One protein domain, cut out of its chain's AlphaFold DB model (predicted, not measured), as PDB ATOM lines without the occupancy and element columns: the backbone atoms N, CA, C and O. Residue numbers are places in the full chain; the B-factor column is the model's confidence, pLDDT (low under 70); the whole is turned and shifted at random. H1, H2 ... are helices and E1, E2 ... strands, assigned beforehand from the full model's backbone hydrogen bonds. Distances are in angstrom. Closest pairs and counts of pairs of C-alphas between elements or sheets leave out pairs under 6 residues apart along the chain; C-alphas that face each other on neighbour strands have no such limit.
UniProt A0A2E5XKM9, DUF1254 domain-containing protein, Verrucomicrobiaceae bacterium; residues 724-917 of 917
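What this domain is: This is residues 724 to 917 of the 917 residues of the protein "DUF1254 domain-containing protein" of Verrucomicrobiaceae bacterium (UniProt A0A2E5XKM9). Little regular structure: a strongly twisted five-stranded sheet stands partly face to face with a three-stranded one, amid short helices and long loops. The printed part's 194 residues, 72 in named elements, run H1-E1-E2-H2-H3-E3-E4-E5-E6-E7-E8; the class is mixed, both sheets, E3-E1-E8-E7-E6 and E2-E4-E5, antiparallel. The whole is compact, radius of gyration of the C-alphas 16.6 A, spans 47 by 37 by 30 A.

How they stand to each other: H1, residues 732 to 736, only grazes the larger sheet. Find N 779 of E1, 777 to 785, 2.8 A from O 915 of E8, 907 to 916. E2, 795 to 801, is near E3, 843 to 850; its N 796 is 2.8 A from O 860 of E4, 854 to 861. H2, 803 to 806, only grazes the sheet E2-E4-E5, and only just, with 5 pairs of C-alphas within 10 A; H3, 823 to 829, stands at that sheet's level, the closest C-alphas of E2 and H3 being those of Ala 800 and Leu 827, 6.3 A apart. E4 and E5, 864 to 866, form a hairpin. E6, 882 to 885, E7, 888 to 894, and E8 form a meander, successive antiparallel neighbours. Every O i to N i+4 pair is within hydrogen-bond range in H1 and H3; H2 is too short.

Where its parts are: Find H1's C-alpha 732 at (8.147, 22.605, -1.681); E8, 27.7 A from first to last C-alpha, ends at C-alpha 916 at (6.371, 32.545, -4.357).

The domain as a whole: The printed part has no cut; H1 to E1 is a long link of 40 residues. Mean pLDDT of the printed part is 72.1, with 78 residues under 70.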
ATOM      1  N   LEU A 724      -9.058  27.900   6.855       75.38
ATOM      2  CA  LEU A 724      -8.886  27.342   5.515       75.38
ATOM      3  C   LEU A 724      -7.504  26.683   5.456       75.38
ATOM      4  O   LEU A 724      -6.535  27.286   5.925       75.38
ATOM      5  N   ASN A 725      -7.415  25.468   4.922       73.62
ATOM      6  CA  ASN A 725      -6.142  24.785   4.739       73.62
ATOM      7  C   ASN A 725      -5.376  25.451   3.590       73.62
ATOM      8  O   ASN A 725      -5.508  25.079   2.432       73.62
ATOM      9  N   THR A 726      -4.596  26.476   3.914       78.50
ATOM     10  CA  THR A 726      -3.732  27.161   2.948       78.50
ATOM     11  C   THR A 726      -2.377  26.481   2.783       78.50
ATOM     12  O   THR A 726      -1.717  26.695   1.771       78.50
ATOM     13  N   TRP A 727      -1.951  25.679   3.766       75.69
ATOM     14  CA  TRP A 727      -0.633  25.043   3.753       75.69
ATOM     15  C   TRP A 727      -0.576  23.829   2.818       75.69
ATOM     16  O   TRP A 727       0.453  23.592   2.197       75.69
ATOM     17  N   GLY A 728      -1.686  23.102   2.657       71.69
ATOM     18  CA  GLY A 728      -1.804  22.011   1.681       71.69
ATOM     19  C   GLY A 728      -1.684  22.467   0.222       71.69
ATOM     20  O   GLY A 728      -1.503  21.641  -0.663       71.69
ATOM     21  N   SER A 729      -1.758  23.776  -0.031       78.12
ATOM     22  CA  SER A 729      -1.602  24.380  -1.357       78.12
ATOM     23  C   SER A 729      -0.220  25.010  -1.589       78.12
ATOM     24  O   SER A 729      -0.048  25.696  -2.597       78.12
ATOM     25  N   LEU A 730       0.733  24.834  -0.662       81.56
ATOM     26  CA  LEU A 730       2.103  25.345  -0.782       81.56
ATOM     27  C   LEU A 730       2.959  24.423  -1.653       81.56
ATOM     28  O   LEU A 730       2.838  23.200  -1.588       81.56
ATOM     29  N   ASP A 731       3.877  25.009  -2.413       80.06
ATOM     30  CA  ASP A 731       4.959  24.262  -3.050       80.06
ATOM     31  C   ASP A 731       6.090  23.902  -2.061       80.06
ATOM     32  O   ASP A 731       6.132  24.357  -0.914       80.06
ATOM     33  N   GLN A 732       7.026  23.060  -2.510       79.38
ATOM     34  CA  GLN A 732       8.147  22.605  -1.681       79.38
ATOM     35  C   GLN A 732       9.071  23.754  -1.243       79.38
ATOM     36  O   GLN A 732       9.597  23.713  -0.134       79.38
ATOM     37  N   ASP A 733       9.246  24.784  -2.074       81.19
ATOM     38  CA  ASP A 733      10.123  25.915  -1.760       81.19
ATOM     39  C   ASP A 733       9.545  26.748  -0.599       81.19
ATOM     40  O   ASP A 733      10.286  27.221   0.266       81.19
ATOM     41  N   LEU A 734       8.217  26.893  -0.536       83.00
ATOM     42  CA  LEU A 734       7.508  27.523   0.579       83.00
ATOM     43  C   LEU A 734       7.515  26.669   1.848       83.00
ATOM     44  O   LEU A 734       7.668  27.219   2.941       83.00
ATOM     45  N   LEU A 735       7.375  25.344   1.720       78.75
ATOM     46  CA  LEU A 735       7.486  24.416   2.853       78.75
ATOM     47  C   LEU A 735       8.880  24.481   3.496       78.75
ATOM     48  O   LEU A 735       8.998  24.529   4.721       78.75
ATOM     49  N   ASP A 736       9.928  24.562   2.675       80.62
ATOM     50  CA  ASP A 736      11.319  24.686   3.124       80.62
ATOM     51  C   ASP A 736      11.612  26.057   3.776       80.62
ATOM     52  O   ASP A 736      12.566  26.191   4.545       80.62
ATOM     53  N   ALA A 737      10.786  27.074   3.501       79.31
ATOM     54  CA  ALA A 737      10.899  28.437   4.029       79.31
ATOM     55  C   ALA A 737       9.907  28.738   5.177       79.31
ATOM     56  O   ALA A 737       9.540  29.892   5.434       79.31
ATOM     57  N   LYS A 738       9.465  27.699   5.891       81.38
ATOM     58  CA  LYS A 738       8.581  27.834   7.053       81.38
ATOM     59  C   LYS A 738       9.206  28.668   8.182       81.38
ATOM     60  O   LYS A 738      10.412  28.679   8.413       81.38
ATOM     61  N   ASN A 739       8.352  29.355   8.930       81.44
ATOM     62  CA  ASN A 739       8.719  30.114  10.117       81.44
ATOM     63  C   ASN A 739       8.814  29.177  11.326       81.44
ATOM     64  O   ASN A 739       7.795  28.873  11.941       81.44
ATOM     65  N   ASP A 740      10.024  28.776  11.717       76.50
ATOM     66  CA  ASP A 740      10.262  27.821  12.814       76.50
ATOM     67  C   ASP A 740       9.708  28.246  14.188       76.50
ATOM     68  O   ASP A 740       9.568  27.412  15.083       76.50
ATOM     69  N   LEU A 741       9.388  29.532  14.386       72.81
ATOM     70  CA  LEU A 741       8.754  30.014  15.621       72.81
ATOM     71  C   LEU A 741       7.255  29.710  15.675       72.81
ATOM     72  O   LEU A 741       6.693  29.612  16.763       72.81
ATOM     73  N   VAL A 742       6.613  29.635  14.512       69.88
ATOM     74  CA  VAL A 742       5.173  29.394  14.369       69.88
ATOM     75  C   VAL A 742       4.941  27.929  14.003       69.88
ATOM     76  O   VAL A 742       4.130  27.269  14.641       69.88
ATOM     77  N   TRP A 743       5.753  27.401  13.083       73.25
ATOM     78  CA  TRP A 743       5.783  26.024  12.595       73.25
ATOM     79  C   TRP A 743       7.116  25.327  12.960       73.25
ATOM     80  O   TRP A 743       8.025  25.257  12.126       73.25
ATOM     81  N   PRO A 744       7.268  24.806  14.196       68.94
ATOM     82  CA  PRO A 744       8.503  24.163  14.654       68.94
ATOM     83  C   PRO A 744       8.974  23.014  13.757       68.94
ATOM     84  O   PRO A 744       8.167  22.362  13.105       68.94
ATOM     85  N   GLU A 745      10.284  22.747  13.742       65.31
ATOM     86  CA  GLU A 745      10.926  21.673  12.955       65.31
ATOM     87  C   GLU A 745      10.337  20.280  13.228       65.31
ATOM     88  O   GLU A 745      10.129  19.520  12.290       65.31
ATOM     89  N   ASP A 746       9.964  20.001  14.479       58.56
ATOM     90  CA  ASP A 746       9.333  18.740  14.893       58.56
ATOM     91  C   ASP A 746       7.793  18.786  14.803       58.56
ATOM     92  O   ASP A 746       7.104  17.897  15.307       58.56
ATOM     93  N   SER A 747       7.230  19.871  14.256       54.66
ATOM     94  CA  SER A 747       5.790  20.077  14.170       54.66
ATOM     95  C   SER A 747       5.275  19.798  12.769       54.66
ATOM     96  O   SER A 747       5.664  20.409  11.779       54.66
ATOM     97  N   TYR A 748       4.313  18.899  12.734       47.38
ATOM     98  CA  TYR A 748       3.629  18.417  11.547       47.38
ATOM     99  C   TYR A 748       2.519  19.362  11.045       47.38
ATOM    100  O   TYR A 748       1.890  19.135  10.016       47.38
ATOM    101  N   ALA A 749       2.267  20.457  11.774       58.44
ATOM    102  CA  ALA A 749       1.313  21.495  11.410       58.44
ATOM    103  C   ALA A 749       1.795  22.869  11.903       58.44
ATOM    104  O   ALA A 749       2.442  22.959  12.947       58.44
ATOM    105  N   PRO A 750       1.416  23.968  11.232       58.31
ATOM    106  CA  PRO A 750       1.923  25.303  11.540       58.31
ATOM    107  C   PRO A 750       1.518  25.895  12.895       58.31
ATOM    108  O   PRO A 750       1.864  27.037  13.164       58.31
ATOM    109  N   PHE A 751       0.756  25.189  13.736       65.88
ATOM    110  CA  PHE A 751       0.233  25.741  14.989       65.88
ATOM    111  C   PHE A 751       0.138  24.684  16.103       65.88
ATOM    112  O   PHE A 751      -0.968  24.264  16.456       65.88
ATOM    113  N   PRO A 752       1.266  24.254  16.694       54.44
ATOM    114  CA  PRO A 752       1.241  23.348  17.844       54.44
ATOM    115  C   PRO A 752       0.823  24.044  19.152       54.44
ATOM    116  O   PRO A 752       0.551  23.375  20.148       54.44
ATOM    117  N   GLU A 753       0.778  25.382  19.184       61.66
ATOM    118  CA  GLU A 753       0.422  26.159  20.373       61.66
ATOM    119  C   GLU A 753      -1.058  26.586  20.413       61.66
ATOM    120  O   GLU A 753      -1.765  26.640  19.406       61.66
ATOM    121  N   LYS A 754      -1.526  26.945  21.615       66.31
ATOM    122  CA  LYS A 754      -2.866  27.506  21.844       66.31
ATOM    123  C   LYS A 754      -3.037  28.823  21.091       66.31
ATOM    124  O   LYS A 754      -2.266  29.760  21.299       66.31
ATOM    125  N   GLU A 755      -4.103  28.916  20.296       65.94
ATOM    126  CA  GLU A 755      -4.395  30.126  19.532       65.94
ATOM    127  C   GLU A 755      -4.581  31.353  20.427       65.94
ATOM    128  O   GLU A 755      -5.233  31.311  21.476       65.94
ATOM    129  N   LYS A 756      -4.061  32.482  19.955       54.88
ATOM    130  CA  LYS A 756      -4.106  33.770  20.653       54.88
ATOM    131  C   LYS A 756      -5.370  34.584  20.328       54.88
ATOM    132  O   LYS A 756      -5.683  35.550  21.027       54.88
ATOM    133  N   TYR A 757      -6.110  34.188  19.292       58.38
ATOM    134  CA  TYR A 757      -7.316  34.852  18.798       58.38
ATOM    135  C   TYR A 757      -8.598  34.402  19.531       58.38
ATOM    136  O   TYR A 757      -8.715  33.290  20.052       58.38
ATOM    137  N   SER A 758      -9.590  35.299  19.576       55.31
ATOM    138  CA  SER A 758     -10.896  35.072  20.219       55.31
ATOM    139  C   SER A 758     -11.710  33.971  19.526       55.31
ATOM    140  O   SER A 758     -11.676  33.871  18.307       55.31
ATOM    141  N   GLU A 759     -12.564  33.254  20.272       52.62
ATOM    142  CA  GLU A 759     -13.534  32.284  19.715       52.62
ATOM    143  C   GLU A 759     -14.508  32.883  18.690       52.62
ATOM    144  O   GLU A 759     -15.175  32.156  17.961       52.62
ATOM    145  N   ASN A 760     -14.616  34.214  18.655       50.34
ATOM    146  CA  ASN A 760     -15.443  34.934  17.693       50.34
ATOM    147  C   ASN A 760     -14.705  35.209  16.367       50.34
ATOM    148  O   ASN A 760     -15.319  35.696  15.420       50.34
ATOM    149  N   VAL A 761     -13.409  34.898  16.280       54.19
ATOM    150  CA  VAL A 761     -12.649  34.860  15.026       54.19
ATOM    151  C   VAL A 761     -12.912  33.490  14.397       54.19
ATOM    152  O   VAL A 761     -12.246  32.512  14.701       54.19
ATOM    153  N   ILE A 762     -13.973  33.390  13.597       51.81
ATOM    154  CA  ILE A 762     -14.471  32.128  13.032       51.81
ATOM    155  C   ILE A 762     -14.130  32.053  11.538       51.81
ATOM    156  O   ILE A 762     -14.594  32.915  10.803       51.81
ATOM    157  N   GLY A 763     -13.415  30.996  11.114       62.44
ATOM    158  CA  GLY A 763     -13.436  30.362   9.776       62.44
ATOM    159  C   GLY A 763     -13.122  31.197   8.517       62.44
ATOM    160  O   GLY A 763     -13.332  32.401   8.457       62.44
ATOM    161  N   THR A 764     -12.650  30.535   7.449       69.31
ATOM    162  CA  THR A 764     -12.262  31.128   6.136       69.31
ATOM    163  C   THR A 764     -11.161  32.197   6.193       69.31
ATOM    164  O   THR A 764     -11.111  33.107   5.373       69.31
ATOM    165  N   ILE A 765     -10.268  32.104   7.179       76.38
ATOM    166  CA  ILE A 765      -9.039  32.903   7.244       76.38
ATOM    167  C   ILE A 765      -7.971  32.270   6.361       76.38
ATOM    168  O   ILE A 765      -7.795  31.054   6.393       76.38
ATOM    169  N   PHE A 766      -7.237  33.121   5.652       84.12
ATOM    170  CA  PHE A 766      -6.009  32.773   4.956       84.12
ATOM    171  C   PHE A 766      -4.863  33.144   5.879       84.12
ATOM    172  O   PHE A 766      -4.590  34.326   6.094       84.12
ATOM    173  N   ASP A 767      -4.256  32.139   6.486       81.56
ATOM    174  CA  ASP A 767      -3.144  32.346   7.394       81.56
ATOM    175  C   ASP A 767      -1.853  32.031   6.648       81.56
ATOM    176  O   ASP A 767      -1.708  30.942   6.108       81.56
ATOM    177  N   PHE A 768      -0.944  32.993   6.582       86.75
ATOM    178  CA  PHE A 768       0.407  32.810   6.059       86.75
ATOM    179  C   PHE A 768       1.453  33.174   7.116       86.75
ATOM    180  O   PHE A 768       2.629  33.312   6.792       86.75
ATOM    181  N   SER A 769       1.057  33.328   8.386       81.19
ATOM    182  CA  SER A 769       1.964  33.661   9.496       81.19
ATOM    183  C   SER A 769       3.011  32.576   9.769       81.19
ATOM    184  O   SER A 769       4.077  32.862  10.320       81.19
ATOM    185  N   TYR A 770       2.737  31.345   9.334       79.31
ATOM    186  CA  TYR A 770       3.663  30.216   9.399       79.31
ATOM    187  C   TYR A 770       4.747  30.221   8.322       79.31
ATOM    188  O   TYR A 770       5.625  29.366   8.357       79.31
ATOM    189  N   LEU A 771       4.705  31.151   7.370       86.44
ATOM    190  CA  LEU A 771       5.774  31.367   6.401       86.44
ATOM    191  C   LEU A 771       6.710  32.462   6.912       86.44
ATOM    192  O   LEU A 771       6.258  33.427   7.539       86.44
ATOM    193  N   ASP A 772       8.014  32.329   6.663       85.81
ATOM    194  CA  ASP A 772       8.962  33.381   7.027       85.81
ATOM    195  C   ASP A 772       8.636  34.671   6.252       85.81
ATOM    196  O   ASP A 772       8.560  34.694   5.023       85.81
ATOM    197  N   SER A 773       8.464  35.783   6.974       85.88
ATOM    198  CA  SER A 773       8.161  37.095   6.380       85.88
ATOM    199  C   SER A 773       9.182  37.563   5.327       85.88
ATOM    200  O   SER A 773       8.878  38.433   4.514       85.88
ATOM    201  N   SER A 774      10.396  37.002   5.328       86.31
ATOM    202  CA  SER A 774      11.447  37.284   4.348       86.31
ATOM    203  C   SER A 774      11.166  36.734   2.947       86.31
ATOM    204  O   SER A 774      11.778  37.228   1.999       86.31
ATOM    205  N   ILE A 775      10.224  35.792   2.798       88.62
ATOM    206  CA  ILE A 775       9.724  35.321   1.495       88.62
ATOM    207  C   ILE A 775       9.105  36.482   0.702       88.62
ATOM    208  O   ILE A 775       9.259  36.559  -0.515       88.62
ATOM    209  N   GLY A 776       8.464  37.428   1.395       90.56
ATOM    210  CA  GLY A 776       7.807  38.571   0.770       90.56
ATOM    211  C   GLY A 776       6.459  38.198   0.159       90.56
ATOM    212  O   GLY A 776       5.567  37.733   0.868       90.56
ATOM    213  N   ASP A 777       6.294  38.455  -1.135       93.44
ATOM    214  CA  ASP A 777       5.009  38.353  -1.825       93.44
ATOM    215  C   ASP A 777       4.688  36.902  -2.240       93.44
ATOM    216  O   ASP A 777       5.524  36.178  -2.782       93.44
ATOM    217  N   LEU A 778       3.439  36.500  -2.018       92.69
ATOM    218  CA  LEU A 778       2.839  35.213  -2.349       92.69
ATOM    219  C   LEU A 778       1.788  35.401  -3.440       92.69
ATOM    220  O   LEU A 778       0.852  36.192  -3.293       92.69
ATOM    221  N   ASN A 779       1.897  34.621  -4.504       92.38
ATOM    222  CA  ASN A 779       0.891  34.505  -5.543       92.38
ATOM    223  C   ASN A 779      -0.141  33.447  -5.146       92.38
ATOM    224  O   ASN A 779       0.112  32.250  -5.225       92.38
ATOM    225  N   VAL A 780      -1.328  33.901  -4.741       93.12
ATOM    226  CA  VAL A 780      -2.433  33.029  -4.333       93.12
ATOM    227  C   VAL A 780      -3.426  32.896  -5.478       93.12
ATOM    228  O   VAL A 780      -4.087  33.869  -5.858       93.12
ATOM    229  N   THR A 781      -3.538  31.687  -6.021       93.25
ATOM    230  CA  THR A 781      -4.468  31.336  -7.097       93.25
ATOM    231  C   THR A 781      -5.720  30.704  -6.509       93.25
ATOM    232  O   THR A 781      -5.638  29.802  -5.680       93.25
ATOM    233  N   PHE A 782      -6.891  31.153  -6.949       92.44
ATOM    234  CA  PHE A 782      -8.173  30.659  -6.453       92.44
ATOM    235  C   PHE A 782      -9.265  30.738  -7.519       92.44
ATOM    236  O   PHE A 782      -9.154  31.479  -8.496       92.44
ATOM    237  N   GLU A 783     -10.349  30.004  -7.319       91.38
ATOM    238  CA  GLU A 783     -11.554  30.047  -8.140       91.38
ATOM    239  C   GLU A 783     -12.718  30.638  -7.357       91.38
ATOM    240  O   GLU A 783     -12.866  30.403  -6.157       91.38
ATOM    241  N   ILE A 784     -13.558  31.413  -8.045       88.25
ATOM    242  CA  ILE A 784     -14.848  31.842  -7.505       88.25
ATOM    243  C   ILE A 784     -15.934  31.580  -8.535       88.25
ATOM    244  O   ILE A 784     -15.830  32.013  -9.685       88.25
ATOM    245  N   VAL A 785     -17.009  30.939  -8.090       84.81
ATOM    246  CA  VAL A 785     -18.211  30.705  -8.886       84.81
ATOM    247  C   VAL A 785     -19.455  31.067  -8.084       84.81
ATOM    248  O   VAL A 785     -19.481  31.003  -6.859       84.81
ATOM    249  N   SER A 786     -20.492  31.514  -8.777       82.75
ATOM    250  CA  SER A 786     -21.809  31.775  -8.224       82.75
ATOM    251  C   SER A 786     -22.761  30.677  -8.649       82.75
ATOM    252  O   SER A 786     -23.073  30.554  -9.832       82.75
ATOM    253  N   GLU A 787     -23.296  29.948  -7.679       68.88
ATOM    254  CA  GLU A 787     -24.318  28.922  -7.920       68.88
ATOM    255  C   GLU A 787     -25.694  29.549  -8.224       68.88
ATOM    256  O   GLU A 787     -26.615  28.919  -8.744       68.88
ATOM    257  N   SER A 788     -25.828  30.855  -7.973       64.62
ATOM    258  CA  SER A 788     -27.061  31.624  -8.089       64.62
ATOM    259  C   SER A 788     -26.952  32.729  -9.143       64.62
ATOM    260  O   SER A 788     -26.272  33.744  -8.984       64.62
ATOM    261  N   SER A 789     -27.781  32.654 -10.191       57.66
ATOM    262  CA  SER A 789     -27.933  33.775 -11.142       57.66
ATOM    263  C   SER A 789     -28.386  35.088 -10.471       57.66
ATOM    264  O   SER A 789     -28.241  36.165 -11.059       57.66
ATOM    265  N   ARG A 790     -28.915  35.037  -9.234       52.69
ATOM    266  CA  ARG A 790     -29.319  36.214  -8.446       52.69
ATOM    267  C   ARG A 790     -28.142  36.884  -7.731       52.69
ATOM    268  O   ARG A 790     -28.171  38.111  -7.620       52.69
ATOM    269  N   ALA A 791     -27.128  36.125  -7.315       53.31
ATOM    270  CA  ALA A 791     -25.898  36.639  -6.710       53.31
ATOM    271  C   ALA A 791     -24.977  37.333  -7.740       53.31
ATOM    272  O   ALA A 791     -24.220  38.235  -7.403       53.31
ATOM    273  N   SER A 792     -25.141  37.049  -9.036       54.59
ATOM    274  CA  SER A 792     -24.335  37.638 -10.127       54.59
ATOM    275  C   SER A 792     -24.463  39.164 -10.354       54.59
ATOM    276  O   SER A 792     -23.749  39.737 -11.186       54.59
ATOM    277  N   ARG A 793     -25.363  39.879  -9.657       60.34
ATOM    278  CA  ARG A 793     -25.564  41.327  -9.869       60.34
ATOM    279  C   ARG A 793     -24.754  42.167  -8.876       60.34
ATOM    280  O   ARG A 793     -25.267  42.574  -7.839       60.34
ATOM    281  N   ASN A 794     -23.531  42.521  -9.279       74.50
ATOM    282  CA  ASN A 794     -22.613  43.440  -8.579       74.50
ATOM    283  C   ASN A 794     -22.091  42.921  -7.227       74.50
ATOM    284  O   ASN A 794     -22.032  43.682  -6.253       74.50
ATOM    285  N   VAL A 795     -21.720  41.641  -7.184       83.50
ATOM    286  CA  VAL A 795     -20.979  41.052  -6.067       83.50
ATOM    287  C   VAL A 795     -19.485  41.041  -6.398       83.50
ATOM    288  O   VAL A 795     -19.068  40.590  -7.465       83.50
ATOM    289  N   GLU A 796     -18.695  41.592  -5.486       86.94
ATOM    290  CA  GLU A 796     -17.235  41.619  -5.528       86.94
ATOM    291  C   GLU A 796     -16.686  40.832  -4.343       86.94
ATOM    292  O   GLU A 796     -17.186  40.949  -3.226       86.94
ATOM    293  N   PHE A 797     -15.612  40.101  -4.575       87.81
ATOM    294  CA  PHE A 797     -14.823  39.438  -3.560       87.81
ATOM    295  C   PHE A 797     -13.505  40.195  -3.374       87.81
ATOM    296  O   PHE A 797     -12.915  40.683  -4.342       87.81
ATOM    297  N   ARG A 798     -13.067  40.370  -2.130       89.50
ATOM    298  CA  ARG A 798     -11.859  41.124  -1.759       89.50
ATOM    299  C   ARG A 798     -11.143  40.426  -0.616       89.50
ATOM    300  O   ARG A 798     -11.765  39.648   0.096       89.50
ATOM    301  N   PHE A 799      -9.885  40.783  -0.396       90.06
ATOM    302  CA  PHE A 799      -9.128  40.371   0.781       90.06
ATOM    303  C   PHE A 799      -8.818  41.581   1.655       90.06
ATOM    304  O   PHE A 799      -8.664  42.701   1.156       90.06
ATOM    305  N   ALA A 800      -8.734  41.358   2.959       88.31
ATOM    306  CA  ALA A 800      -8.226  42.329   3.913       88.31
ATOM    307  C   ALA A 800      -7.177  41.663   4.800       88.31
ATOM    308  O   ALA A 800      -7.412  40.561   5.287       88.31
ATOM    309  N   GLU A 801      -6.047  42.327   5.009       88.31
ATOM    310  CA  GLU A 801      -5.070  41.947   6.033       88.31
ATOM    311  C   GLU A 801      -5.682  42.253   7.403       88.31
ATOM    312  O   GLU A 801      -6.291  43.308   7.562       88.31
ATOM    313  N   ILE A 802      -5.612  41.324   8.358       79.38
ATOM    314  CA  ILE A 802      -6.312  41.454   9.649       79.38
ATOM    315  C   ILE A 802      -5.406  41.346  10.870       79.38
ATOM    316  O   ILE A 802      -5.832  41.720  11.965       79.38
ATOM    317  N   ASP A 803      -4.182  40.861  10.701       74.06
ATOM    318  CA  ASP A 803      -3.228  40.671  11.787       74.06
ATOM    319  C   ASP A 803      -2.901  42.007  12.483       74.06
ATOM    320  O   ASP A 803      -2.935  42.118  13.711       74.06
ATOM    321  N   SER A 804      -2.757  43.083  11.703       71.56
ATOM    322  CA  SER A 804      -2.406  44.426  12.182       71.56
ATOM    323  C   SER A 804      -3.413  45.077  13.142       71.56
ATOM    324  O   SER A 804      -3.054  46.017  13.858       71.56
ATOM    325  N   PHE A 805      -4.671  44.615  13.185       67.00
ATOM    326  CA  PHE A 805      -5.713  45.215  14.035       67.00
ATOM    327  C   PHE A 805      -6.584  44.222  14.817       67.00
ATOM    328  O   PHE A 805      -7.284  44.654  15.741       67.00
ATOM    329  N   LEU A 806      -6.547  42.926  14.491       62.09
ATOM    330  CA  LEU A 806      -6.995  41.865  15.400       62.09
ATOM    331  C   LEU A 806      -5.922  41.583  16.468       62.09
ATOM    332  O   LEU A 806      -6.281  41.357  17.624       62.09
ATOM    333  N   GLY A 807      -4.640  41.737  16.109       52.59
ATOM    334  CA  GLY A 807      -3.482  41.813  17.001       52.59
ATOM    335  C   GLY A 807      -2.577  40.574  17.005       52.59
ATOM    336  O   GLY A 807      -3.063  39.454  17.130       52.59
ATOM    337  N   VAL A 808      -1.262  40.824  17.016       41.56
ATOM    338  CA  VAL A 808      -0.213  39.938  17.554       41.56
ATOM    339  C   VAL A 808       0.002  40.255  19.038       41.56
ATOM    340  O   VAL A 808      -0.032  41.414  19.461       41.56
ATOM    341  N   ILE A 809       0.238  39.207  19.832       40.75
ATOM    342  CA  ILE A 809       0.643  39.282  21.239       40.75
ATOM    343  C   ILE A 809       2.079  39.794  21.337       40.75
ATOM    344  O   ILE A 809       3.021  39.018  21.250       40.75
ATOM    345  N   ASP A 810       2.213  41.081  21.617       35.12
ATOM    346  CA  ASP A 810       3.065  41.530  22.712       35.12
ATOM    347  C   ASP A 810       2.185  42.419  23.606       35.12
ATOM    348  O   ASP A 810       1.441  43.271  23.122       35.12
ATOM    349  N   ASP A 811       2.180  42.140  24.909       35.12
ATOM    350  CA  ASP A 811       1.369  42.785  25.963       35.12
ATOM    351  C   ASP A 811      -0.140  42.441  26.048       35.12
ATOM    352  O   ASP A 811      -0.847  42.962  26.914       35.12
ATOM    353  N   GLY A 812      -0.646  41.498  25.242       37.22
ATOM    354  CA  GLY A 812      -1.915  40.801  25.523       37.22
ATOM    355  C   GLY A 812      -3.210  41.623  25.399       37.22
ATOM    356  O   GLY A 812      -4.210  41.283  26.036       37.22
ATOM    357  N   LEU A 813      -3.231  42.689  24.592       41.50
ATOM    358  CA  LEU A 813      -4.436  43.486  24.326       41.50
ATOM    359  C   LEU A 813      -4.880  43.368  22.857       41.50
ATOM    360  O   LEU A 813      -4.291  43.981  21.971       41.50
ATOM    361  N   ILE A 814      -5.970  42.630  22.620       51.09
ATOM    362  CA  ILE A 814      -6.715  42.644  21.348       51.09
ATOM    363  C   ILE A 814      -7.254  44.064  21.114       51.09
ATOM    364  O   ILE A 814      -7.908  44.624  21.996       51.09
ATOM    365  N   GLN A 815      -6.993  44.657  19.943       55.22
ATOM    366  CA  GLN A 815      -7.336  46.064  19.696       55.22
ATOM    367  C   GLN A 815      -8.796  46.285  19.275       55.22
ATOM    368  O   GLN A 815      -9.385  47.278  19.714       55.22
ATOM    369  N   ARG A 816      -9.377  45.428  18.413       61.44
ATOM    370  CA  ARG A 816     -10.769  45.551  17.921       61.44
ATOM    371  C   ARG A 816     -11.365  44.199  17.522       61.44
ATOM    372  O   ARG A 816     -10.873  43.566  16.596       61.44
ATOM    373  N   LEU A 817     -12.468  43.802  18.146       57.53
ATOM    374  CA  LEU A 817     -13.249  42.618  17.783       57.53
ATOM    375  C   LEU A 817     -14.313  42.942  16.719       57.53
ATOM    376  O   LEU A 817     -14.733  44.099  16.581       57.53
ATOM    377  N   PRO A 818     -14.808  41.938  15.978       52.84
ATOM    378  CA  PRO A 818     -16.040  42.093  15.215       52.84
ATOM    379  C   PRO A 818     -17.174  42.600  16.120       52.84
ATOM    380  O   PRO A 818     -17.321  42.152  17.249       52.84
ATOM    381  N   GLY A 819     -17.931  43.594  15.648       54.12
ATOM    382  CA  GLY A 819     -18.953  44.284  16.452       54.12
ATOM    383  C   GLY A 819     -18.451  45.518  17.216       54.12
ATOM    384  O   GLY A 819     -19.257  46.406  17.517       54.12
ATOM    385  N   ASP A 820     -17.138  45.662  17.433       59.50
ATOM    386  CA  ASP A 820     -16.577  46.850  18.078       59.50
ATOM    387  C   ASP A 820     -16.672  48.094  17.187       59.50
ATOM    388  O   ASP A 820     -16.553  48.068  15.952       59.50
ATOM    389  N   ALA A 821     -16.849  49.245  17.837       65.31
ATOM    390  CA  ALA A 821     -16.857  50.530  17.156       65.31
ATOM    391  C   ALA A 821     -15.534  50.745  16.396       65.31
ATOM    392  O   ALA A 821     -14.451  50.747  16.972       65.31
ATOM    393  N   GLY A 822     -15.629  50.958  15.080       69.62
ATOM    394  CA  GLY A 822     -14.464  51.191  14.223       69.62
ATOM    395  C   GLY A 822     -13.816  49.931  13.637       69.62
ATOM    396  O   GLY A 822     -12.879  50.081  12.853       69.62
ATOM    397  N   TYR A 823     -14.315  48.723  13.925       71.88
ATOM    398  CA  TYR A 823     -13.847  47.479  13.293       71.88
ATOM    399  C   TYR A 823     -13.992  47.519  11.761       71.88
ATOM    400  O   TYR A 823     -13.011  47.427  11.029       71.88
ATOM    401  N   LYS A 824     -15.202  47.815  11.257       73.56
ATOM    402  CA  LYS A 824     -15.468  47.928   9.805       73.56
ATOM    403  C   LYS A 824     -14.648  49.024   9.117       73.56
ATOM    404  O   LYS A 824     -14.475  48.981   7.903       73.56
ATOM    405  N   GLN A 825     -14.187  50.030   9.863       78.94
ATOM    406  CA  GLN A 825     -13.313  51.071   9.329       78.94
ATOM    407  C   GLN A 825     -11.865  50.585   9.229       78.94
ATOM    408  O   GLN A 825     -11.257  50.807   8.190       78.94
ATOM    409  N   ALA A 826     -11.350  49.911  10.262       77.62
ATOM    410  CA  ALA A 826     -10.014  49.311  10.248       77.62
ATOM    411  C   ALA A 826      -9.893  48.257   9.138       77.62
ATOM    412  O   ALA A 826      -8.971  48.310   8.338       77.62
ATOM    413  N   LEU A 827     -10.901  47.394   8.988       78.19
ATOM    414  CA  LEU A 827     -10.942  46.414   7.904       78.19
ATOM    415  C   LEU A 827     -10.858  47.073   6.514       78.19
ATOM    416  O   LEU A 827     -10.077  46.653   5.672       78.19
ATOM    417  N   LYS A 828     -11.638  48.138   6.276       82.00
ATOM    418  CA  LYS A 828     -11.604  48.887   5.007       82.00
ATOM    419  C   LYS A 828     -10.261  49.567   4.740       82.00
ATOM    420  O   LYS A 828      -9.953  49.831   3.584       82.00
ATOM    421  N   GLN A 829      -9.519  49.926   5.788       85.38
ATOM    422  CA  GLN A 829      -8.199  50.547   5.667       85.38
ATOM    423  C   GLN A 829      -7.117  49.539   5.273       85.38
ATOM    424  O   GLN A 829      -6.127  49.952   4.685       85.38
ATOM    425  N   ASN A 830      -7.340  48.251   5.544       87.50
ATOM    426  CA  ASN A 830      -6.404  47.162   5.267       87.50
ATOM    427  C   ASN A 830      -6.857  46.271   4.097       87.50
ATOM    428  O   ASN A 830      -6.499  45.097   4.025       87.50
ATOM    429  N   TYR A 831      -7.679  46.799   3.184       89.81
ATOM    430  CA  TYR A 831      -8.011  46.087   1.951       89.81
ATOM    431  C   TYR A 831      -6.785  45.918   1.067       89.81
ATOM    432  O   TYR A 831      -6.029  46.861   0.850       89.81
ATOM    433  N   ILE A 832      -6.672  44.728   0.491       90.81
ATOM    434  CA  ILE A 832      -5.787  44.487  -0.639       90.81
ATOM    435  C   ILE A 832      -6.400  45.172  -1.855       90.81
ATOM    436  O   ILE A 832      -7.617  45.120  -2.065       90.81
ATOM    437  N   ASP A 833      -5.561  45.857  -2.632       78.19
ATOM    438  CA  ASP A 833      -5.957  46.768  -3.714       78.19
ATOM    439  C   ASP A 833      -6.382  45.996  -4.984       78.19
ATOM    440  O   ASP A 833      -5.926  46.225  -6.102       78.19
ATOM    441  N   SER A 834      -7.254  45.004  -4.801       83.94
ATOM    442  CA  SER A 834      -7.800  44.115  -5.822       83.94
ATOM    443  C   SER A 834      -9.227  43.708  -5.459       83.94
ATOM    444  O   SER A 834      -9.584  43.541  -4.291       83.94
ATOM    445  N   SER A 835     -10.081  43.578  -6.473       88.06
ATOM    446  CA  SER A 835     -11.447  43.082  -6.310       88.06
ATOM    447  C   SER A 835     -11.801  42.142  -7.444       88.06
ATOM    448  O   SER A 835     -11.617  42.487  -8.611       88.06
ATOM    449  N   PHE A 836     -12.371  41.001  -7.092       89.94
ATOM    450  CA  PHE A 836     -12.663  39.906  -8.002       89.94
ATOM    451  C   PHE A 836     -14.165  39.825  -8.207       89.94
ATOM    452  O   PHE A 836     -14.942  39.889  -7.254       89.94
ATOM    453  N   LYS A 837     -14.603  39.776  -9.461       86.00
ATOM    454  CA  LYS A 837     -16.029  39.759  -9.770       86.00
ATOM    455  C   LYS A 837     -16.553  38.338  -9.615       86.00
ATOM    456  O   LYS A 837     -16.041  37.433 -10.253       86.00
ATOM    457  N   VAL A 838     -17.633  38.187  -8.860       83.31
ATOM    458  CA  VAL A 838     -18.330  36.906  -8.738       83.31
ATOM    459  C   VAL A 838     -19.225  36.697  -9.964       83.31
ATOM    460  O   VAL A 838     -19.985  37.590 -10.358       83.31
ATOM    461  N   SER A 839     -19.088  35.540 -10.610       79.06
ATOM    462  CA  SER A 839     -19.690  35.201 -11.904       79.06
ATOM    463  C   SER A 839     -20.328  33.812 -11.846       79.06
ATOM    464  O   SER A 839     -19.973  33.025 -10.983       79.06
ATOM    465  N   THR A 840     -21.281  33.512 -12.732       80.19
ATOM    466  CA  THR A 840     -21.872  32.162 -12.831       80.19
ATOM    467  C   THR A 840     -20.948  31.153 -13.508       80.19
ATOM    468  O   THR A 840     -21.193  29.959 -13.414       80.19
ATOM    469  N   ASP A 841     -19.912  31.629 -14.195       80.56
ATOM    470  CA  ASP A 841     -18.852  30.789 -14.738       80.56
ATOM    471  C   ASP A 841     -17.745  30.654 -13.686       80.56
ATOM    472  O   ASP A 841     -17.425  31.637 -13.004       80.56
ATOM    473  N   THR A 842     -17.140  29.470 -13.584       80.94
ATOM    474  CA  THR A 842     -15.931  29.252 -12.783       80.94
ATOM    475  C   THR A 842     -14.778  30.032 -13.397       80.94
ATOM    476  O   THR A 842     -14.360  29.768 -14.527       80.94
ATOM    477  N   VAL A 843     -14.271  31.026 -12.667       81.81
ATOM    478  CA  VAL A 843     -13.162  31.867 -13.121       81.81
ATOM    479  C   VAL A 843     -12.002  31.752 -12.144       81.81
ATOM    480  O   VAL A 843     -12.151  32.032 -10.955       81.81
ATOM    481  N   LYS A 844     -10.829  31.393 -12.678       90.69
ATOM    482  CA  LYS A 844      -9.557  31.466 -11.957       90.69
ATOM    483  C   LYS A 844      -9.122  32.918 -11.796       90.69
ATOM    484  O   LYS A 844      -9.095  33.700 -12.750       90.69
ATOM    485  N   HIS A 845      -8.750  33.255 -10.578       93.50
ATOM    486  CA  HIS A 845      -8.250  34.545 -10.157       93.50
ATOM    487  C   HIS A 845      -6.917  34.367  -9.436       93.50
ATOM    488  O   HIS A 845      -6.580  33.281  -8.971       93.50
ATOM    489  N   GLN A 846      -6.166  35.459  -9.349       92.69
ATOM    490  CA  GLN A 846      -4.909  35.506  -8.624       92.69
ATOM    491  C   GLN A 846      -4.863  36.789  -7.800       92.69
ATOM    492  O   GLN A 846      -5.289  37.850  -8.272       92.69
ATOM    493  N   VAL A 847      -4.367  36.690  -6.573       94.12
ATOM    494  CA  VAL A 847      -4.106  37.826  -5.690       94.12
ATOM    495  C   VAL A 847      -2.699  37.707  -5.125       94.12
ATOM    496  O   VAL A 847      -2.267  36.615  -4.767       94.12
ATOM    497  N   THR A 848      -1.999  38.832  -5.032       94.38
ATOM    498  CA  THR A 848      -0.718  38.899  -4.331       94.38
ATOM    499  C   THR A 848      -0.971  39.246  -2.867       94.38
ATOM    500  O   THR A 848      -1.578  40.282  -2.574       94.38
ATOM    501  N   LEU A 849      -0.547  38.367  -1.963       93.31
ATOM    502  CA  LEU A 849      -0.578  38.540  -0.505       93.31
ATOM    503  C   LEU A 849       0.858  38.478   0.030       93.31
ATOM    504  O   LEU A 849       1.766  38.197  -0.731       93.31
ATOM    505  N   GLU A 850       1.098  38.755   1.307       92.06
ATOM    506  CA  GLU A 850       2.446  38.706   1.894       92.06
ATOM    507  C   GLU A 850       2.566  37.526   2.864       92.06
ATOM    508  O   GLU A 850       1.662  37.264   3.666       92.06
ATOM    509  N   ALA A 851       3.710  36.843   2.823       90.50
ATOM    510  CA  ALA A 851       4.103  35.859   3.821       90.50
ATOM    511  C   ALA A 851       4.226  36.497   5.214       90.50
ATOM    512  O   ALA A 851       4.518  37.687   5.366       90.50
ATOM    513  N   GLY A 852       4.004  35.706   6.261       86.12
ATOM    514  CA  GLY A 852       4.067  36.170   7.644       86.12
ATOM    515  C   GLY A 852       2.824  36.933   8.123       86.12
ATOM    516  O   GLY A 852       2.848  37.467   9.229       86.12
ATOM    517  N   LYS A 853       1.745  37.008   7.328       87.06
ATOM    518  CA  LYS A 853       0.524  37.770   7.651       87.06
ATOM    519  C   LYS A 853      -0.746  36.925   7.590       87.06
ATOM    520  O   LYS A 853      -0.764  35.823   7.051       87.06
ATOM    521  N   ILE A 854      -1.835  37.480   8.123       84.12
ATOM    522  CA  ILE A 854      -3.160  36.853   8.132       84.12
ATOM    523  C   ILE A 854      -4.154  37.713   7.357       84.12
ATOM    524  O   ILE A 854      -4.223  38.932   7.542       84.12
ATOM    525  N   TYR A 855      -4.972  37.065   6.532       86.88
ATOM    526  CA  TYR A 855      -5.963  37.702   5.677       86.88
ATOM    527  C   TYR A 855      -7.356  37.102   5.851       86.88
ATOM    528  O   TYR A 855      -7.541  35.939   6.208       86.88
ATOM    529  N   THR A 856      -8.369  37.909   5.550       82.44
ATOM    530  CA  THR A 856      -9.766  37.480   5.491       82.44
ATOM    531  C   THR A 856     -10.403  37.842   4.153       82.44
ATOM    532  O   THR A 856     -10.131  38.928   3.622       82.44
ATOM    533  N   PRO A 857     -11.282  36.987   3.617       85.00
ATOM    534  CA  PRO A 857     -12.120  37.332   2.488       85.00
ATOM    535  C   PRO A 857     -13.236  38.299   2.900       85.00
ATOM    536  O   PRO A 857     -13.716  38.325   4.031       85.00
ATOM    537  N   VAL A 858     -13.681  39.115   1.952       84.69
ATOM    538  CA  VAL A 858     -14.743  40.106   2.119       84.69
ATOM    539  C   VAL A 858     -15.635  40.059   0.891       84.69
ATOM    540  O   VAL A 858     -15.211  40.414  -0.211       84.69
ATOM    541  N   VAL A 859     -16.899  39.687   1.086       83.81
ATOM    542  CA  VAL A 859     -17.905  39.695   0.018       83.81
ATOM    543  C   VAL A 859     -18.648  41.021   0.066       83.81
ATOM    544  O   VAL A 859     -19.237  41.405   1.074       83.81
ATOM    545  N   LYS A 860     -18.641  41.756  -1.037       83.62
ATOM    546  CA  LYS A 860     -19.297  43.051  -1.173       83.62
ATOM    547  C   LYS A 860     -20.420  42.953  -2.193       83.62
ATOM    548  O   LYS A 860     -20.157  42.779  -3.374       83.62
ATOM    549  N   ALA A 861     -21.661  43.150  -1.756       80.75
ATOM    550  CA  ALA A 861     -22.825  43.229  -2.638       80.75
ATOM    551  C   ALA A 861     -23.411  44.648  -2.609       80.75
ATOM    552  O   ALA A 861     -24.056  45.066  -1.638       80.75
ATOM    553  N   GLY A 862     -23.173  45.422  -3.670       78.88
ATOM    554  CA  GLY A 862     -23.521  46.847  -3.698       78.88
ATOM    555  C   GLY A 862     -22.763  47.651  -2.629       78.88
ATOM    556  O   GLY A 862     -21.535  47.675  -2.618       78.88
ATOM    557  N   GLU A 863     -23.485  48.328  -1.727       74.19
ATOM    558  CA  GLU A 863     -22.888  49.081  -0.602       74.19
ATOM    559  C   GLU A 863     -22.660  48.232   0.661       74.19
ATOM    560  O   GLU A 863     -22.117  48.722   1.655       74.19
ATOM    561  N   ARG A 864     -23.098  46.968   0.656       74.25
ATOM    562  CA  ARG A 864     -22.980  46.078   1.815       74.25
ATOM    563  C   ARG A 864     -21.695  45.276   1.768       74.25
ATOM    564  O   ARG A 864     -21.224  44.918   0.697       74.25
ATOM    565  N   LEU A 865     -21.187  44.981   2.956       75.69
ATOM    566  CA  LEU A 865     -20.042  44.116   3.191       75.69
ATOM    567  C   LEU A 865     -20.510  42.954   4.056       75.69
ATOM    568  O   LEU A 865     -21.154  43.194   5.078       75.69
ATOM    569  N   TYR A 866     -20.173  41.747   3.635       75.38
ATOM    570  CA  TYR A 866     -20.342  40.511   4.372       75.38
ATOM    571  C   TYR A 866     -18.953  39.979   4.693       75.38
ATOM    572  O   TYR A 866     -18.076  39.930   3.827       75.38
ATOM    573  N   LEU A 867     -18.759  39.652   5.963       70.88
ATOM    574  CA  LEU A 867     -17.480  39.262   6.532       70.88
ATOM    575  C   LEU A 867     -17.615  37.869   7.141       70.88
ATOM    576  O   LEU A 867     -18.675  37.589   7.709       70.88
ATOM    577  N   PRO A 868     -16.554  37.047   7.109       63.09
ATOM    578  CA  PRO A 868     -16.504  35.781   7.839       63.09
ATOM    579  C   PRO A 868     -16.813  35.931   9.328       63.09
ATOM    580  O   PRO A 868     -17.394  35.041   9.940       63.09
ATOM    581  N   PHE A 869     -16.504  37.107   9.884       57.16
ATOM    582  CA  PHE A 869     -16.614  37.405  11.310       57.16
ATOM    583  C   PHE A 869     -17.780  38.323  11.689       57.16
ATOM    584  O   PHE A 869     -17.814  38.786  12.826       57.16
ATOM    585  N   ASP A 870     -18.682  38.692  10.767       53.66
ATOM    586  CA  ASP A 870     -19.722  39.674  11.104       53.66
ATOM    587  C   ASP A 870     -20.627  39.111  12.217       53.66
ATOM    588  O   ASP A 870     -21.244  38.053  12.085       53.66
ATOM    589  N   ASP A 871     -20.635  39.829  13.340       43.84
ATOM    590  CA  ASP A 871     -21.155  39.374  14.621       43.84
ATOM    591  C   ASP A 871     -22.631  38.970  14.489       43.84
ATOM    592  O   ASP A 871     -23.495  39.763  14.091       43.84
ATOM    593  N   PHE A 872     -22.889  37.704  14.812       47.25
ATOM    594  CA  PHE A 872     -24.195  37.073  14.923       47.25
ATOM    595  C   PHE A 872     -25.196  38.048  15.547       47.25
ATOM    596  O   PHE A 872     -25.138  38.320  16.744       47.25
ATOM    597  N   ASN A 873     -26.138  38.590  14.769       38.78
ATOM    598  CA  ASN A 873     -27.189  39.407  15.359       38.78
ATOM    599  C   ASN A 873     -28.099  38.482  16.189       38.78
ATOM    600  O   ASN A 873     -28.869  37.719  15.603       38.78
ATOM    601  N   PRO A 874     -28.123  38.576  17.533       35.88
ATOM    602  CA  PRO A 874     -28.879  37.644  18.372       35.88
ATOM    603  C   PRO A 874     -30.401  37.718  18.159       35.88
ATOM    604  O   PRO A 874     -31.139  36.859  18.644       35.88
ATOM    605  N   SER A 875     -30.895  38.735  17.439       36.78
ATOM    606  CA  SER A 875     -32.306  38.859  17.062       36.78
ATOM    607  C   SER A 875     -32.690  38.134  15.760       36.78
ATOM    608  O   SER A 875     -33.882  37.925  15.528       36.78
ATOM    609  N   HIS A 876     -31.723  37.662  14.964       41.22
ATOM    610  CA  HIS A 876     -31.946  36.849  13.764       41.22
ATOM    611  C   HIS A 876     -31.239  35.494  13.918       41.22
ATOM    612  O   HIS A 876     -30.022  35.407  13.942       41.22
ATOM    613  N   ARG A 877     -32.018  34.414  14.060       43.53
ATOM    614  CA  ARG A 877     -31.541  33.083  14.487       43.53
ATOM    615  C   ARG A 877     -30.663  32.323  13.467       43.53
ATOM    616  O   ARG A 877     -30.285  31.198  13.772       43.53
ATOM    617  N   THR A 878     -30.357  32.885  12.294       48.69
ATOM    618  CA  THR A 878     -29.714  32.182  11.163       48.69
ATOM    619  C   THR A 878     -28.944  33.161  10.255       48.69
ATOM    620  O   THR A 878     -29.475  33.583   9.232       48.69
ATOM    621  N   ASP A 879     -27.733  33.584  10.626       50.09
ATOM    622  CA  ASP A 879     -26.900  34.453   9.768       50.09
ATOM    623  C   ASP A 879     -25.497  33.849   9.600       50.09
ATOM    624  O   ASP A 879     -24.557  34.265  10.274       50.09
ATOM    625  N   ARG A 880     -25.372  32.796   8.770       55.78
ATOM    626  CA  ARG A 880     -24.067  32.273   8.334       55.78
ATOM    627  C   ARG A 880     -23.782  32.826   6.944       55.78
ATOM    628  O   ARG A 880     -24.544  32.597   6.013       55.78
ATOM    629  N   ARG A 881     -22.694  33.586   6.825       66.88
ATOM    630  CA  ARG A 881     -22.264  34.203   5.561       66.88
ATOM    631  C   ARG A 881     -21.196  33.416   4.828       66.88
ATOM    632  O   ARG A 881     -21.036  33.642   3.641       66.88
ATOM    633  N   PHE A 882     -20.485  32.549   5.541       68.12
ATOM    634  CA  PHE A 882     -19.363  31.762   5.043       68.12
ATOM    635  C   PHE A 882     -19.397  30.368   5.677       68.12
ATOM    636  O   PHE A 882     -19.680  30.251   6.877       68.12
ATOM    637  N   ALA A 883     -19.124  29.323   4.899       64.25
ATOM    638  CA  ALA A 883     -19.118  27.937   5.354       64.25
ATOM    639  C   ALA A 883     -18.047  27.099   4.659       64.25
ATOM    640  O   ALA A 883     -17.980  27.155   3.448       64.25
ATOM    641  N   PHE A 884     -17.268  26.291   5.386       65.69
ATOM    642  CA  PHE A 884     -16.411  25.275   4.750       65.69
ATOM    643  C   PHE A 884     -17.236  24.358   3.839       65.69
ATOM    644  O   PHE A 884     -18.372  24.040   4.197       65.69
ATOM    645  N   GLU A 885     -16.674  23.947   2.706       62.62
ATOM    646  CA  GLU A 885     -17.228  22.873   1.874       62.62
ATOM    647  C   GLU A 885     -16.907  21.526   2.555       62.62
ATOM    648  O   GLU A 885     -15.848  21.372   3.158       62.62
ATOM    649  N   SER A 886     -17.854  20.584   2.594       50.69
ATOM    650  CA  SER A 886     -17.739  19.379   3.436       50.69
ATOM    651  C   SER A 886     -16.708  18.360   2.950       50.69
ATOM    652  O   SER A 886     -16.336  17.502   3.742       50.69
ATOM    653  N   SER A 887     -16.272  18.439   1.693       50.34
ATOM    654  CA  SER A 887     -15.294  17.534   1.078       50.34
ATOM    655  C   SER A 887     -13.903  18.153   0.901       50.34
ATOM    656  O   SER A 887     -12.974  17.419   0.596       50.34
ATOM    657  N   ASP A 888     -13.743  19.468   1.105       61.00
ATOM    658  CA  ASP A 888     -12.511  20.184   0.761       61.00
ATOM    659  C   ASP A 888     -12.174  21.296   1.776       61.00
ATOM    660  O   ASP A 888     -12.827  22.342   1.855       61.00
ATOM    661  N   ALA A 889     -11.097  21.087   2.543       64.69
ATOM    662  CA  ALA A 889     -10.580  22.050   3.518       64.69
ATOM    663  C   ALA A 889      -9.960  23.312   2.895       64.69
ATOM    664  O   ALA A 889      -9.629  24.253   3.624       64.69
ATOM    665  N   THR A 890      -9.788  23.347   1.575       74.12
ATOM    666  CA  THR A 890      -9.264  24.484   0.807       74.12
ATOM    667  C   THR A 890     -10.382  25.359   0.220       74.12
ATOM    668  O   THR A 890     -10.119  26.430  -0.341       74.12
ATOM    669  N   SER A 891     -11.644  24.974   0.446       78.06
ATOM    670  CA  SER A 891     -12.816  25.606  -0.155       78.06
ATOM    671  C   SER A 891     -13.862  26.060   0.864       78.06
ATOM    672  O   SER A 891     -13.987  25.554   1.986       78.06
ATOM    673  N   PHE A 892     -14.629  27.085   0.487       76.94
ATOM    674  CA  PHE A 892     -15.751  27.562   1.284       76.94
ATOM    675  C   PHE A 892     -16.850  28.217   0.451       76.94
ATOM    676  O   PHE A 892     -16.615  28.977  -0.487       76.94
ATOM    677  N   LEU A 893     -18.079  28.002   0.885       76.56
ATOM    678  CA  LEU A 893     -19.278  28.649   0.391       76.56
ATOM    679  C   LEU A 893     -19.491  30.025   1.036       76.56
ATOM    680  O   LEU A 893     -19.118  30.245   2.195       76.56
ATOM    681  N   PHE A 894     -20.142  30.951   0.326       77.88
ATOM    682  CA  PHE A 894     -20.473  32.287   0.826       77.88
ATOM    683  C   PHE A 894     -21.857  32.804   0.395       77.88
ATOM    684  O   PHE A 894     -22.405  32.442  -0.640       77.88
ATOM    685  N   GLU A 895     -22.419  33.706   1.204       76.69
ATOM    686  CA  GLU A 895     -23.724  34.342   1.002       76.69
ATOM    687  C   GLU A 895     -23.565  35.830   0.662       76.69
ATOM    688  O   GLU A 895     -22.923  36.601   1.383       76.69
ATOM    689  N   SER A 896     -24.251  36.277  -0.386       74.56
ATOM    690  CA  SER A 896     -24.234  37.654  -0.889       74.56
ATOM    691  C   SER A 896     -25.593  38.376  -0.767       74.56
ATOM    692  O   SER A 896     -25.691  39.590  -1.008       74.56
ATOM    693  N   SER A 897     -26.658  37.683  -0.348       69.50
ATOM    694  CA  SER A 897     -28.012  38.239  -0.296       69.50
ATOM    695  C   SER A 897     -28.335  39.000   1.002       69.50
ATOM    696  O   SER A 897     -27.599  39.006   1.980       69.50
ATOM    697  N   ARG A 898     -29.468  39.715   1.058       62.00
ATOM    698  CA  ARG A 898     -29.865  40.450   2.281       62.00
ATOM    699  C   ARG A 898     -30.288  39.521   3.419       62.00
ATOM    700  O   ARG A 898     -30.168  39.912   4.578       62.00
ATOM    701  N   VAL A 899     -30.866  38.375   3.084       60.34
ATOM    702  CA  VAL A 899     -31.472  37.455   4.042       60.34
ATOM    703  C   VAL A 899     -30.533  36.280   4.127       60.34
ATOM    704  O   VAL A 899     -30.477  35.490   3.201       60.34
ATOM    705  N   ALA A 900     -29.781  36.202   5.212       54.81
ATOM    706  CA  ALA A 900     -28.870  35.095   5.368       54.81
ATOM    707  C   ALA A 900     -29.624  33.770   5.455       54.81
ATOM    708  O   ALA A 900     -30.665  33.656   6.117       54.81
ATOM    709  N   SER A 901     -29.091  32.802   4.731       53.75
ATOM    710  CA  SER A 901     -29.520  31.419   4.722       53.75
ATOM    711  C   SER A 901     -28.792  30.644   5.833       53.75
ATOM    712  O   SER A 901     -27.895  31.146   6.515       53.75
ATOM    713  N   LEU A 902     -29.237  29.412   6.077       51.66
ATOM    714  CA  LEU A 902     -28.513  28.466   6.934       51.66
ATOM    715  C   LEU A 902     -27.377  27.763   6.182       51.66
ATOM    716  O   LEU A 902     -26.448  27.283   6.827       51.66
ATOM    717  N   ASN A 903     -27.481  27.702   4.854       58.72
ATOM    718  CA  ASN A 903     -26.478  27.157   3.960       58.72
ATOM    719  C   ASN A 903     -26.134  28.251   2.941       58.72
ATOM    720  O   ASN A 903     -26.988  28.513   2.096       58.72
ATOM    721  N   PRO A 904     -24.989  28.941   3.075       64.00
ATOM    722  CA  PRO A 904     -24.605  29.960   2.110       64.00
ATOM    723  C   PRO A 904     -24.454  29.284   0.740       64.00
ATOM    724  O   PRO A 904     -23.565  28.472   0.581       64.00
ATOM    725  N   ASP A 905     -25.337  29.566  -0.214       66.12
ATOM    726  CA  ASP A 905     -25.395  28.903  -1.532       66.12
ATOM    727  C   ASP A 905     -25.364  29.924  -2.686       66.12
ATOM    728  O   ASP A 905     -25.711  29.643  -3.832       66.12
ATOM    729  N   ASP A 906     -24.962  31.165  -2.398       74.88
ATOM    730  CA  ASP A 906     -24.854  32.200  -3.427       74.88
ATOM    731  C   ASP A 906     -23.577  32.046  -4.270       74.88
ATOM    732  O   ASP A 906     -23.545  32.478  -5.433       74.88
ATOM    733  N   GLY A 907     -22.527  31.453  -3.699       79.50
ATOM    734  CA  GLY A 907     -21.292  31.147  -4.403       79.50
ATOM    735  C   GLY A 907     -20.288  30.339  -3.590       79.50
ATOM    736  O   GLY A 907     -20.399  30.215  -2.373       79.50
ATOM    737  N   LEU A 908     -19.291  29.834  -4.305       83.00
ATOM    738  CA  LEU A 908     -18.227  28.967  -3.831       83.00
ATOM    739  C   LEU A 908     -16.870  29.603  -4.138       83.00
ATOM    740  O   LEU A 908     -16.658  30.157  -5.220       83.00
ATOM    741  N   PHE A 909     -15.971  29.540  -3.165       88.19
ATOM    742  CA  PHE A 909     -14.559  29.869  -3.289       88.19
ATOM    743  C   PHE A 909     -13.746  28.579  -3.168       88.19
ATOM    744  O   PHE A 909     -13.979  27.827  -2.223       88.19
ATOM    745  N   ARG A 910     -12.757  28.379  -4.047       85.94
ATOM    746  CA  ARG A 910     -11.779  27.283  -3.947       85.94
ATOM    747  C   ARG A 910     -10.352  27.802  -4.033       85.94
ATOM    748  O   ARG A 910     -10.031  28.536  -4.969       85.94
ATOM    749  N   LEU A 911      -9.495  27.456  -3.077       88.12
ATOM    750  CA  LEU A 911      -8.063  27.740  -3.173       88.12
ATOM    751  C   LEU A 911      -7.407  26.721  -4.119       88.12
ATOM    752  O   LEU A 911      -7.675  25.534  -4.026       88.12
ATOM    753  N   ILE A 912      -6.564  27.188  -5.043       88.62
ATOM    754  CA  ILE A 912      -5.924  26.333  -6.057       88.62
ATOM    755  C   ILE A 912      -4.435  26.144  -5.770       88.62
ATOM    756  O   ILE A 912      -3.948  25.020  -5.787       88.62
ATOM    757  N   SER A 913      -3.699  27.234  -5.549       88.12
ATOM    758  CA  SER A 913      -2.266  27.177  -5.243       88.12
ATOM    759  C   SER A 913      -1.797  28.421  -4.501       88.12
ATOM    760  O   SER A 913      -2.420  29.488  -4.579       88.12
ATOM    761  N   VAL A 914      -0.685  28.276  -3.787       89.75
ATOM    762  CA  VAL A 914       0.072  29.361  -3.167       89.75
ATOM    763  C   VAL A 914       1.530  29.181  -3.580       89.75
ATOM    764  O   VAL A 914       2.137  28.163  -3.269       89.75
ATOM    765  N   GLU A 915       2.074  30.164  -4.292       88.25
ATOM    766  CA  GLU A 915       3.420  30.121  -4.881       88.25
ATOM    767  C   GLU A 915       4.199  31.395  -4.514       88.25
ATOM    768  O   GLU A 915       3.599  32.445  -4.257       88.25
ATOM    769  N   ILE A 916       5.533  31.341  -4.513       85.06
ATOM    770  CA  ILE A 916       6.371  32.545  -4.357       85.06
ATOM    771  C   ILE A 916       6.197  33.451  -5.586       85.06
ATOM    772  O   ILE A 916       6.161  32.965  -6.721       85.06
ATOM    773  N   SER A 917       6.062  34.766  -5.367       77.75
ATOM    774  CA  SER A 917       5.826  35.726  -6.456       77.75
ATOM    775  C   SER A 917       6.994  35.960  -7.410       77.75
ATOM    776  O   SER A 917       8.173  35.937  -6.995       77.75
TER     777      SER A 917